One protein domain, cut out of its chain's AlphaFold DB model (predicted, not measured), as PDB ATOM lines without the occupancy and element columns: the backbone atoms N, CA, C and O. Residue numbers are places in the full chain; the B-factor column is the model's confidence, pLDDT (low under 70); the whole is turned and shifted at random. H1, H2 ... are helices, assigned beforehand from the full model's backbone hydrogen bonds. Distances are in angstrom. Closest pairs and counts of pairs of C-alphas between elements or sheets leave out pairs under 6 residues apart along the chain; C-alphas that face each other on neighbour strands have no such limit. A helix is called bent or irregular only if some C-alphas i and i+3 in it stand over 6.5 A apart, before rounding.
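Overview. This is residues 17 to 27 and 46 to 109 of the 115 residues of the protein "RECA_2 domain-containing protein" of Acidobacteria bacterium (UniProt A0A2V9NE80). The model is a loose, elongated string of four helices with few contacts between them: a short helix, H1, lies at one end of the long axis, H2, H3 and two long loops come next, and an arm sticks out at the other end with residues 101 to 109, of which 101 to 107 belong to H4. Within the body, H2 and H3 are set nearly at right angles, and the loops of residues 60 to 72 and 83 to 95 hold no named element. The printed part has 75 residues, with four named helices in the order H1, H2, H3, H4 and no named strand; the class is all helix. The whole is loose, with a radius of gyration of the C-alphas of 14.5 A, and its C-alphas span 48 by 26 by 22 A.

Along the chain. Begin at Ser 17 and go on to C-alpha 20 at (-46.738, 26.102, 21.310), where H1 begins; it takes in residues 20 to 25. After the cut, find C-alpha 46 at (-49.021, 41.409, 22.458); from there H2, residues 46 to 59, runs 20.0 A from first to last C-alpha and is the longest helix by residues. H3 holds residues 73 to 82 and measures 14.3 A. H4, residues 96 to 107, measures 17.9 A and ends at C-alpha 107, at (-64.583, 58.524, -0.912). None of these helices is bent or irregular.

Arrangement. H1 touches no helix; it is apart from H2, from H3 and from H4. Look next at H2 and H3, which only just touch, with 3 pairs of C-alphas within 8 A. H2 touches H3 with residues 48 to 51 alone, and the closest C-alphas of the two are those of Thr 48 and Ala 80, 7.1 A apart. The lines of H2 and H3 are about perpendicular, at 89 degrees, and their centres are 12.7 A apart. H4 is apart from H2 and from H3. Every O i to N i+4 pair is within hydrogen-bond range in H1, H2 and H3, but 5 of 8 are in H4.

Size, cuts and confidence. The two C-alphas farthest apart are those of Ile 24 and Leu 109, at 48.8 A. Without residues 101 to 109, which stand free, the body of 66 residues spans 38 by 24 by 20 A. Residues 28 to 45 are cut out, and C-alphas 27 and 46 are 20.4 A apart across the cut, which falls in the link from H1 to H2. The links from H2 to H3 and from H3 to H4 are long, with 13 residues each. The mean pLDDT of the printed part is 77.3; look for the low values, under 70, at residues 88 to 109.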
ATOM      1  N   SER A  17     -51.583  29.148  17.149       95.50
ATOM      2  CA  SER A  17     -51.334  30.527  17.567       95.50
ATOM      3  C   SER A  17     -49.908  30.988  17.221       95.50
ATOM      4  O   SER A  17     -49.564  32.139  17.483       95.50
ATOM      5  N   GLY A  18     -49.048  30.085  16.735       94.25
ATOM      6  CA  GLY A  18     -47.604  30.299  16.588       94.25
ATOM      7  C   GLY A  18     -46.822  30.197  17.906       94.25
ATOM      8  O   GLY A  18     -45.596  30.286  17.900       94.25
ATOM      9  N   CYS A  19     -47.507  29.974  19.035       95.31
ATOM     10  CA  CYS A  19     -46.913  29.804  20.358       95.31
ATOM     11  C   CYS A  19     -47.342  28.454  20.936       95.31
ATOM     12  O   CYS A  19     -48.438  28.312  21.477       95.31
ATOM     13  N   ALA A  20     -46.440  27.471  20.889       94.75
ATOM     14  CA  ALA A  20     -46.738  26.102  21.310       94.75
ATOM     15  C   ALA A  20     -47.296  26.011  22.744       94.75
ATOM     16  O   ALA A  20     -48.200  25.224  23.013       94.75
ATOM     17  N   GLY A  21     -46.786  26.835  23.669       95.62
ATOM     18  CA  GLY A  21     -47.289  26.877  25.044       95.62
ATOM     19  C   GLY A  21     -48.749  27.328  25.124       95.62
ATOM     20  O   GLY A  21     -49.537  26.734  25.858       95.62
ATOM     21  N   LEU A  22     -49.127  28.333  24.330       95.19
ATOM     22  CA  LEU A  22     -50.504  28.810  24.268       95.19
ATOM     23  C   LEU A  22     -51.414  27.786  23.581       95.19
ATOM     24  O   LEU A  22     -52.503  27.514  24.081       95.19
ATOM     25  N   ASP A  23     -50.950  27.155  22.504       95.94
ATOM     26  CA  ASP A  23     -51.710  26.113  21.810       95.94
ATOM     27  C   ASP A  23     -52.061  24.945  22.736       95.94
ATOM     28  O   ASP A  23     -53.190  24.449  22.691       95.94
ATOM     29  N   ILE A  24     -51.135  24.539  23.613       96.25
ATOM     30  CA  ILE A  24     -51.375  23.512  24.638       96.25
ATOM     31  C   ILE A  24     -52.491  23.954  25.588       96.25
ATOM     32  O   ILE A  24     -53.454  23.212  25.785       96.25
ATOM     33  N   VAL A  25     -52.397  25.170  26.139       95.50
ATOM     34  CA  VAL A  25     -53.414  25.722  27.055       95.50
ATOM     35  C   VAL A  25     -54.784  25.800  26.375       95.50
ATOM     36  O   VAL A  25     -55.807  25.517  26.996       95.50
ATOM     37  N   MET A  26     -54.816  26.113  25.080       92.12
ATOM     38  CA  MET A  26     -56.046  26.223  24.293       92.12
ATOM     39  C   MET A  26     -56.538  24.887  23.717       92.12
ATOM     40  O   MET A  26     -57.525  24.869  22.978       92.12
ATOM     41  N   SER A  27     -55.917  23.762  24.093       92.50
ATOM     42  CA  SER A  27     -56.262  22.408  23.629       92.50
ATOM     43  C   SER A  27     -56.088  22.214  22.116       92.50
ATOM     44  O   SER A  27     -56.997  21.755  21.421       92.50
ATOM     45  N   LYS A  46     -47.893  41.417  23.418       93.69
ATOM     46  CA  LYS A  46     -49.021  41.409  22.458       93.69
ATOM     47  C   LYS A  46     -48.573  41.426  20.998       93.69
ATOM     48  O   LYS A  46     -48.981  40.565  20.225       93.69
ATOM     49  N   THR A  47     -47.706  42.377  20.645       89.56
ATOM     50  CA  THR A  47     -47.143  42.494  19.293       89.56
ATOM     51  C   THR A  47     -46.385  41.223  18.922       89.56
ATOM     52  O   THR A  47     -46.590  40.675  17.846       89.56
ATOM     53  N   THR A  48     -45.585  40.678  19.843       91.50
ATOM     54  CA  THR A  48     -44.838  39.433  19.628       91.50
ATOM     55  C   THR A  48     -45.761  38.254  19.322       91.50
ATOM     56  O   THR A  48     -45.519  37.538  18.352       91.50
ATOM     57  N   LEU A  49     -46.840  38.067  20.090       93.94
ATOM     58  CA  LEU A  49     -47.802  36.990  19.839       93.94
ATOM     59  C   LEU A  49     -48.556  37.197  18.517       93.94
ATOM     60  O   LEU A  49     -48.738  36.246  17.760       93.94
ATOM     61  N   ALA A  50     -48.947  38.433  18.200       92.56
ATOM     62  CA  ALA A  50     -49.602  38.750  16.931       92.56
ATOM     63  C   ALA A  50     -48.687  38.463  15.726       92.56
ATOM     64  O   ALA A  50     -49.130  37.892  14.729       92.56
ATOM     65  N   LEU A  51     -47.397  38.794  15.835       91.38
ATOM     66  CA  LEU A  51     -46.394  38.481  14.820       91.38
ATOM     67  C   LEU A  51     -46.171  36.972  14.677       91.38
ATOM     68  O   LEU A  51     -46.120  36.480  13.553       91.38
ATOM     69  N   GLN A  52     -46.080  36.230  15.785       93.31
ATOM     70  CA  GLN A  52     -45.969  34.765  15.757       93.31
ATOM     71  C   GLN A  52     -47.158  34.125  15.039       93.31
ATOM     72  O   GLN A  52     -46.956  33.262  14.189       93.31
ATOM     73  N   PHE A  53     -48.378  34.590  15.318       94.31
ATOM     74  CA  PHE A  53     -49.586  34.109  14.650       94.31
ATOM     75  C   PHE A  53     -49.556  34.366  13.137       94.31
ATOM     76  O   PHE A  53     -49.815  33.462  12.342       94.31
ATOM     77  N   VAL A  54     -49.192  35.584  12.723       91.62
ATOM     78  CA  VAL A  54     -49.080  35.940  11.300       91.62
ATOM     79  C   VAL A  54     -48.019  35.096  10.603       91.62
ATOM     80  O   VAL A  54     -48.291  34.534   9.543       91.62
ATOM     81  N   LEU A  55     -46.832  34.969  11.196       90.75
ATOM     82  CA  LEU A  55     -45.738  34.177  10.636       90.75
ATOM     83  C   LEU A  55     -46.092  32.695  10.541       90.75
ATOM     84  O   LEU A  55     -45.738  32.045   9.561       90.75
ATOM     85  N   GLU A  56     -46.820  32.160  11.514       94.00
ATOM     86  CA  GLU A  56     -47.290  30.780  11.478       94.00
ATOM     87  C   GLU A  56     -48.283  30.549  10.332       94.00
ATOM     88  O   GLU A  56     -48.143  29.584   9.578       94.00
ATOM     89  N   GLY A  57     -49.222  31.476  10.113       91.81
ATOM     90  CA  GLY A  57     -50.090  31.450   8.932       91.81
ATOM     91  C   GLY A  57     -49.283  31.425   7.628       91.81
ATOM     92  O   GLY A  57     -49.551  30.608   6.747       91.81
ATOM     93  N   GLN A  58     -48.226  32.237   7.526       89.50
ATOM     94  CA  GLN A  58     -47.345  32.235   6.347       89.50
ATOM     95  C   GLN A  58     -46.594  30.925   6.160       89.50
ATOM     96  O   GLN A  58     -46.521  30.423   5.038       89.50
ATOM     97  N   ARG A  59     -46.045  30.358   7.240       89.69
ATOM     98  CA  ARG A  59     -45.350  29.062   7.208       89.69
ATOM     99  C   ARG A  59     -46.262  27.947   6.707       89.69
ATOM    100  O   ARG A  59     -45.789  27.045   6.022       89.69
ATOM    101  N   ASN A  60     -47.557  28.058   6.985       91.06
ATOM    102  CA  ASN A  60     -48.589  27.134   6.524       91.06
ATOM    103  C   ASN A  60     -49.138  27.472   5.122       91.06
ATOM    104  O   ASN A  60     -50.072  26.824   4.651       91.06
ATOM    105  N   GLY A  61     -48.554  28.456   4.428       89.31
ATOM    106  CA  GLY A  61     -48.954  28.866   3.079       89.31
ATOM    107  C   GLY A  61     -50.249  29.683   3.029       89.31
ATOM    108  O   GLY A  61     -50.836  29.842   1.956       89.31
ATOM    109  N   GLU A  62     -50.720  30.197   4.167       89.94
ATOM    110  CA  GLU A  62     -51.923  31.018   4.238       89.94
ATOM    111  C   GLU A  62     -51.647  32.464   3.808       89.94
ATOM    112  O   GLU A  62     -50.570  33.029   4.016       89.94
ATOM    113  N   LYS A  63     -52.661  33.101   3.215       87.56
ATOM    114  CA  LYS A  63     -52.628  34.540   2.947       87.56
ATOM    115  C   LYS A  63     -52.940  35.281   4.239       87.56
ATOM    116  O   LYS A  63     -54.047  35.165   4.757       87.56
ATOM    117  N   VAL A  64     -51.989  36.076   4.711       87.12
ATOM    118  CA  VAL A  64     -52.101  36.828   5.965       87.12
ATOM    119  C   VAL A  64     -52.032  38.331   5.714       87.12
ATOM    120  O   VAL A  64     -51.366  38.791   4.787       87.12
ATOM    121  N   LEU A  65     -52.709  39.095   6.568       85.00
ATOM    122  CA  LEU A  65     -52.649  40.550   6.594       85.00
ATOM    123  C   LEU A  65     -52.419  40.998   8.037       85.00
ATOM    124  O   LEU A  65     -53.216  40.677   8.914       85.00
ATOM    125  N   TYR A  66     -51.349  41.757   8.260       86.00
ATOM    126  CA  TYR A  66     -51.106  42.450   9.520       86.00
ATOM    127  C   TYR A  66     -51.394  43.938   9.324       86.00
ATOM    128  O   TYR A  66     -50.847  44.554   8.408       86.00
ATOM    129  N   VAL A  67     -52.255  44.497  10.173       83.44
ATOM    130  CA  VAL A  67     -52.605  45.921  10.171       83.44
ATOM    131  C   VAL A  67     -52.297  46.481  11.552       83.44
ATOM    132  O   VAL A  67     -52.757  45.943  12.554       83.44
ATOM    133  N   THR A  68     -51.538  47.569  11.596       83.00
ATOM    134  CA  THR A  68     -51.235  48.330  12.813       83.00
ATOM    135  C   THR A  68     -51.540  49.804  12.563       83.00
ATOM    136  O   THR A  68     -51.511  50.242  11.415       83.00
ATOM    137  N   LEU A  69     -51.879  50.547  13.618       81.06
ATOM    138  CA  LEU A  69     -52.126  51.998  13.581       81.06
ATOM    139  C   LEU A  69     -51.071  52.794  14.361       81.06
ATOM    140  O   LEU A  69     -51.138  54.018  14.407       81.06
ATOM    141  N   SER A  70     -50.138  52.110  15.023       75.94
ATOM    142  CA  SER A  70     -49.234  52.726  16.001       75.94
ATOM    143  C   SER A  70     -47.759  52.512  15.689       75.94
ATOM    144  O   SER A  70     -46.925  53.225  16.233       75.94
ATOM    145  N   GLU A  71     -47.428  51.541  14.838       78.50
ATOM    146  CA  GLU A  71     -46.049  51.127  14.572       78.50
ATOM    147  C   GLU A  71     -45.752  51.270  13.077       78.50
ATOM    148  O   GLU A  71     -46.552  50.856  12.230       78.50
ATOM    149  N   SER A  72     -44.592  51.835  12.737       82.19
ATOM    150  CA  SER A  72     -44.120  51.807  11.354       82.19
ATOM    151  C   SER A  72     -43.665  50.393  10.978       82.19
ATOM    152  O   SER A  72     -43.375  49.552  11.833       82.19
ATOM    153  N   ARG A  73     -43.539  50.117   9.674       80.00
ATOM    154  CA  ARG A  73     -42.976  48.842   9.202       80.00
ATOM    155  C   ARG A  73     -41.570  48.596   9.757       80.00
ATOM    156  O   ARG A  73     -41.247  47.469  10.116       80.00
ATOM    157  N   GLN A  74     -40.752  49.643   9.827       81.62
ATOM    158  CA  GLN A  74     -39.381  49.540  10.314       81.62
ATOM    159  C   GLN A  74     -39.341  49.204  11.811       81.62
ATOM    160  O   GLN A  74     -38.569  48.336  12.216       81.62
ATOM    161  N   ASP A  75     -40.206  49.824  12.619       83.56
ATOM    162  CA  ASP A  75     -40.311  49.515  14.053       83.56
ATOM    163  C   ASP A  75     -40.750  48.067  14.275       83.56
ATOM    164  O   ASP A  75     -40.198  47.362  15.121       83.56
ATOM    165  N   LEU A  76     -41.694  47.592  13.459       82.06
ATOM    166  CA  LEU A  76     -42.169  46.214  13.511       82.06
ATOM    167  C   LEU A  76     -41.076  45.209  13.121       82.06
ATOM    168  O   LEU A  76     -40.954  44.160  13.749       82.06
ATOM    169  N   GLU A  77     -40.249  45.526  12.122       83.94
ATOM    170  CA  GLU A  77     -39.090  44.709  11.736       83.94
ATOM    171  C   GLU A  77     -38.030  44.660  12.849       83.94
ATOM    172  O   GLU A  77     -37.467  43.594  13.115       83.94
ATOM    173  N   ILE A  78     -37.783  45.777  13.539       85.19
ATOM    174  CA  ILE A  78     -36.878  45.832  14.698       85.19
ATOM    175  C   ILE A  78     -37.425  44.976  15.848       85.19
ATOM    176  O   ILE A  78     -36.687  44.161  16.406       85.19
ATOM    177  N   ALA A  79     -38.711  45.119  16.174       83.44
ATOM    178  CA  ALA A  79     -39.370  44.342  17.223       83.44
ATOM    179  C   ALA A  79     -39.406  42.841  16.893       83.44
ATOM    180  O   ALA A  79     -39.158  42.006  17.757       83.44
ATOM    181  N   ALA A  80     -39.663  42.473  15.637       86.19
ATOM    182  CA  ALA A  80     -39.601  41.082  15.202       86.19
ATOM    183  C   ALA A  80     -38.191  40.509  15.419       86.19
ATOM    184  O   ALA A  80     -38.027  39.478  16.078       86.19
ATOM    185  N   ARG A  81     -37.160  41.219  14.942       86.62
ATOM    186  CA  ARG A  81     -35.761  40.780  15.039       86.62
ATOM    187  C   ARG A  81     -35.279  40.647  16.482       86.62
ATOM    188  O   ARG A  81     -34.554  39.696  16.773       86.62
ATOM    189  N   SER A  82     -35.695  41.531  17.391       85.12
ATOM    190  CA  SER A  82     -35.327  41.433  18.815       85.12
ATOM    191  C   SER A  82     -35.870  40.164  19.486       85.12
ATOM    192  O   SER A  82     -35.282  39.679  20.451       85.12
ATOM    193  N   HIS A  83     -36.938  39.586  18.935       84.06
ATOM    194  CA  HIS A  83     -37.539  38.327  19.374       84.06
ATOM    195  C   HIS A  83     -37.180  37.127  18.480       84.06
ATOM    196  O   HIS A  83     -37.801  36.071  18.596       84.06
ATOM    197  N   GLY A  84     -36.182  37.261  17.596       84.06
ATOM    198  CA  GLY A  84     -35.741  36.186  16.697       84.06
ATOM    199  C   GLY A  84     -36.733  35.857  15.574       84.06
ATOM    200  O   GLY A  84     -36.641  34.793  14.966       84.06
ATOM    201  N   LEU A  85     -37.683  36.752  15.302       84.62
ATOM    202  CA  LEU A  85     -38.667  36.636  14.230       84.62
ATOM    203  C   LEU A  85     -38.170  37.399  12.991       84.62
ATOM    204  O   LEU A  85     -37.599  38.483  13.105       84.62
ATOM    205  N   SER A  86     -38.407  36.852  11.798       79.31
ATOM    206  CA  SER A  86     -38.100  37.521  10.528       79.31
ATOM    207  C   SER A  86     -39.368  37.721   9.714       79.31
ATOM    208  O   SER A  86     -40.156  36.793   9.559       79.31
ATOM    209  N   LEU A  87     -39.539  38.934   9.186       75.75
ATOM    210  CA  LEU A  87     -40.643  39.315   8.297       75.75
ATOM    211  C   LEU A  87     -40.250  39.217   6.809       75.75
ATOM    212  O   LEU A  87     -41.025  39.595   5.927       75.75
ATOM    213  N   GLU A  88     -39.037  38.733   6.516       67.19
ATOM    214  CA  GLU A  88     -38.531  38.544   5.156       67.19
ATOM    215  C   GLU A  88     -39.255  37.368   4.485       67.19
ATOM    216  O   GLU A  88     -39.212  36.244   4.981       67.19
ATOM    217  N   GLY A  89     -39.926  37.609   3.352       60.94
ATOM    218  CA  GLY A  89     -40.467  36.519   2.534       60.94
ATOM    219  C   GLY A  89     -41.777  36.800   1.810       60.94
ATOM    220  O   GLY A  89     -41.839  36.550   0.615       60.94
ATOM    221  N   SER A  90     -42.827  37.311   2.461       48.97
ATOM    222  CA  SER A  90     -44.138  37.426   1.773       48.97
ATOM    223  C   SER A  90     -45.257  38.133   2.546       48.97
ATOM    224  O   SER A  90     -46.425  37.997   2.184       48.97
ATOM    225  N   ALA A  91     -44.972  38.895   3.606       51.31
ATOM    226  CA  ALA A  91     -46.009  39.729   4.215       51.31
ATOM    227  C   ALA A  91     -46.038  41.071   3.475       51.31
ATOM    228  O   ALA A  91     -45.147  41.904   3.653       51.31
ATOM    229  N   SER A  92     -47.060  41.324   2.650       51.44
ATOM    230  CA  SER A  92     -47.439  42.716   2.417       51.44
ATOM    231  C   SER A  92     -47.967  43.218   3.757       51.44
ATOM    232  O   SER A  92     -49.119  42.966   4.100       51.44
ATOM    233  N   ILE A  93     -47.094  43.825   4.553       55.56
ATOM    234  CA  ILE A  93     -47.471  44.618   5.716       55.56
ATOM    235  C   ILE A  93     -47.689  46.014   5.144       55.56
ATOM    236  O   ILE A  93     -46.707  46.738   4.952       55.56
ATOM    237  N   PRO A  94     -48.918  46.381   4.734       50.75
ATOM    238  CA  PRO A  94     -49.193  47.777   4.472       50.75
ATOM    239  C   PRO A  94     -48.937  48.517   5.784       50.75
ATOM    240  O   PRO A  94     -49.534  48.200   6.813       50.75
ATOM    241  N   ALA A  95     -48.008  49.471   5.757       50.12
ATOM    242  CA  ALA A  95     -47.891  50.429   6.844       50.12
ATOM    243  C   ALA A  95     -49.253  51.121   7.020       50.12
ATOM    244  O   ALA A  95     -49.968  51.308   6.025       50.12
ATOM    245  N   ALA A  96     -49.601  51.490   8.254       51.03
ATOM    246  CA  ALA A  96     -50.841  52.195   8.595       51.03
ATOM    247  C   ALA A  96     -51.179  53.300   7.573       51.03
ATOM    248  O   ALA A  96     -52.301  53.382   7.065       51.03
ATOM    249  N   ASP A  97     -50.147  54.055   7.192       47.00
ATOM    250  CA  ASP A  97     -50.189  55.184   6.264       47.00
ATOM    251  C   ASP A  97     -50.766  54.793   4.893       47.00
ATOM    252  O   ASP A  97     -51.663  55.444   4.360       47.00
ATOM    253  N   SER A  98     -50.344  53.645   4.359       46.56
ATOM    254  CA  SER A  98     -50.782  53.147   3.049       46.56
ATOM    255  C   SER A  98     -52.209  52.581   3.034       46.56
ATOM    256  O   SER A  98     -52.811  52.422   1.966       46.56
ATOM    257  N   PHE A  99     -52.778  52.277   4.206       47.12
ATOM    258  CA  PHE A  99     -54.175  51.861   4.330       47.12
ATOM    259  C   PHE A  99     -55.103  53.077   4.461       47.12
ATOM    260  O   PHE A  99     -56.136  53.116   3.793       47.12
ATOM    261  N   ALA A 100     -54.716  54.094   5.240       48.62
ATOM    262  CA  ALA A 100     -55.482  55.334   5.394       48.62
ATOM    263  C   ALA A 100     -55.639  56.096   4.063       48.62
ATOM    264  O   ALA A 100     -56.753  56.489   3.708       48.62
ATOM    265  N   GLU A 101     -54.568  56.213   3.271       48.12
ATOM    266  CA  GLU A 101     -54.614  56.887   1.963       48.12
ATOM    267  C   GLU A 101     -55.574  56.199   0.977       48.12
ATOM    268  O   GLU A 101     -56.356  56.858   0.292       48.12
ATOM    269  N   ARG A 102     -55.614  54.861   0.965       51.09
ATOM    270  CA  ARG A 102     -56.531  54.085   0.106       51.09
ATOM    271  C   ARG A 102     -58.002  54.169   0.518       51.09
ATOM    272  O   ARG A 102     -58.875  53.873  -0.302       51.09
ATOM    273  N   PHE A 103     -58.294  54.520   1.770       49.97
ATOM    274  CA  PHE A 103     -59.662  54.791   2.222       49.97
ATOM    275  C   PHE A 103     -60.106  56.215   1.882       49.97
ATOM    276  O   PHE A 103     -61.276  56.401   1.544       49.97
ATOM    277  N   HIS A 104     -59.195  57.192   1.886       50.50
ATOM    278  CA  HIS A 104     -59.505  58.543   1.413       50.50
ATOM    279  C   HIS A 104     -59.769  58.593  -0.095       50.50
ATOM    280  O   HIS A 104     -60.741  59.219  -0.514       50.50
ATOM    281  N   ASP A 105     -59.009  57.847  -0.898       48.84
ATOM    282  CA  ASP A 105     -59.160  57.859  -2.360       48.84
ATOM    283  C   ASP A 105     -60.500  57.248  -2.836       48.84
ATOM    284  O   ASP A 105     -61.077  57.652  -3.845       48.84
ATOM    285  N   ARG A 106     -61.088  56.322  -2.059       48.25
ATOM    286  CA  ARG A 106     -62.396  55.721  -2.388       48.25
ATOM    287  C   ARG A 106     -63.615  56.558  -2.002       48.25
ATOM    288  O   ARG A 106     -64.691  56.277  -2.524       48.25
ATOM    289  N   GLN A 107     -63.479  57.584  -1.161       49.84
ATOM    290  CA  GLN A 107     -64.583  58.524  -0.912       49.84
ATOM    291  C   GLN A 107     -64.707  59.601  -2.005       49.84
ATOM    292  O   GLN A 107     -65.759  60.223  -2.120       49.84
ATOM    293  N   ALA A 108     -63.693  59.778  -2.861       50.12
ATOM    294  CA  ALA A 108     -63.734  60.733  -3.973       50.12
ATOM    295  C   ALA A 108     -64.478  60.216  -5.226       50.12
ATOM    296  O   ALA A 108     -64.810  61.003  -6.110       50.12
ATOM    297  N   LEU A 109     -64.788  58.915  -5.311       48.75
ATOM    298  CA  LEU A 109     -65.497  58.304  -6.453       48.75
ATOM    299  C   LEU A 109     -67.035  58.325  -6.331       48.75
ATOM    300  O   LEU A 109     -67.736  57.765  -7.175       48.75
TER     301      LEU A 109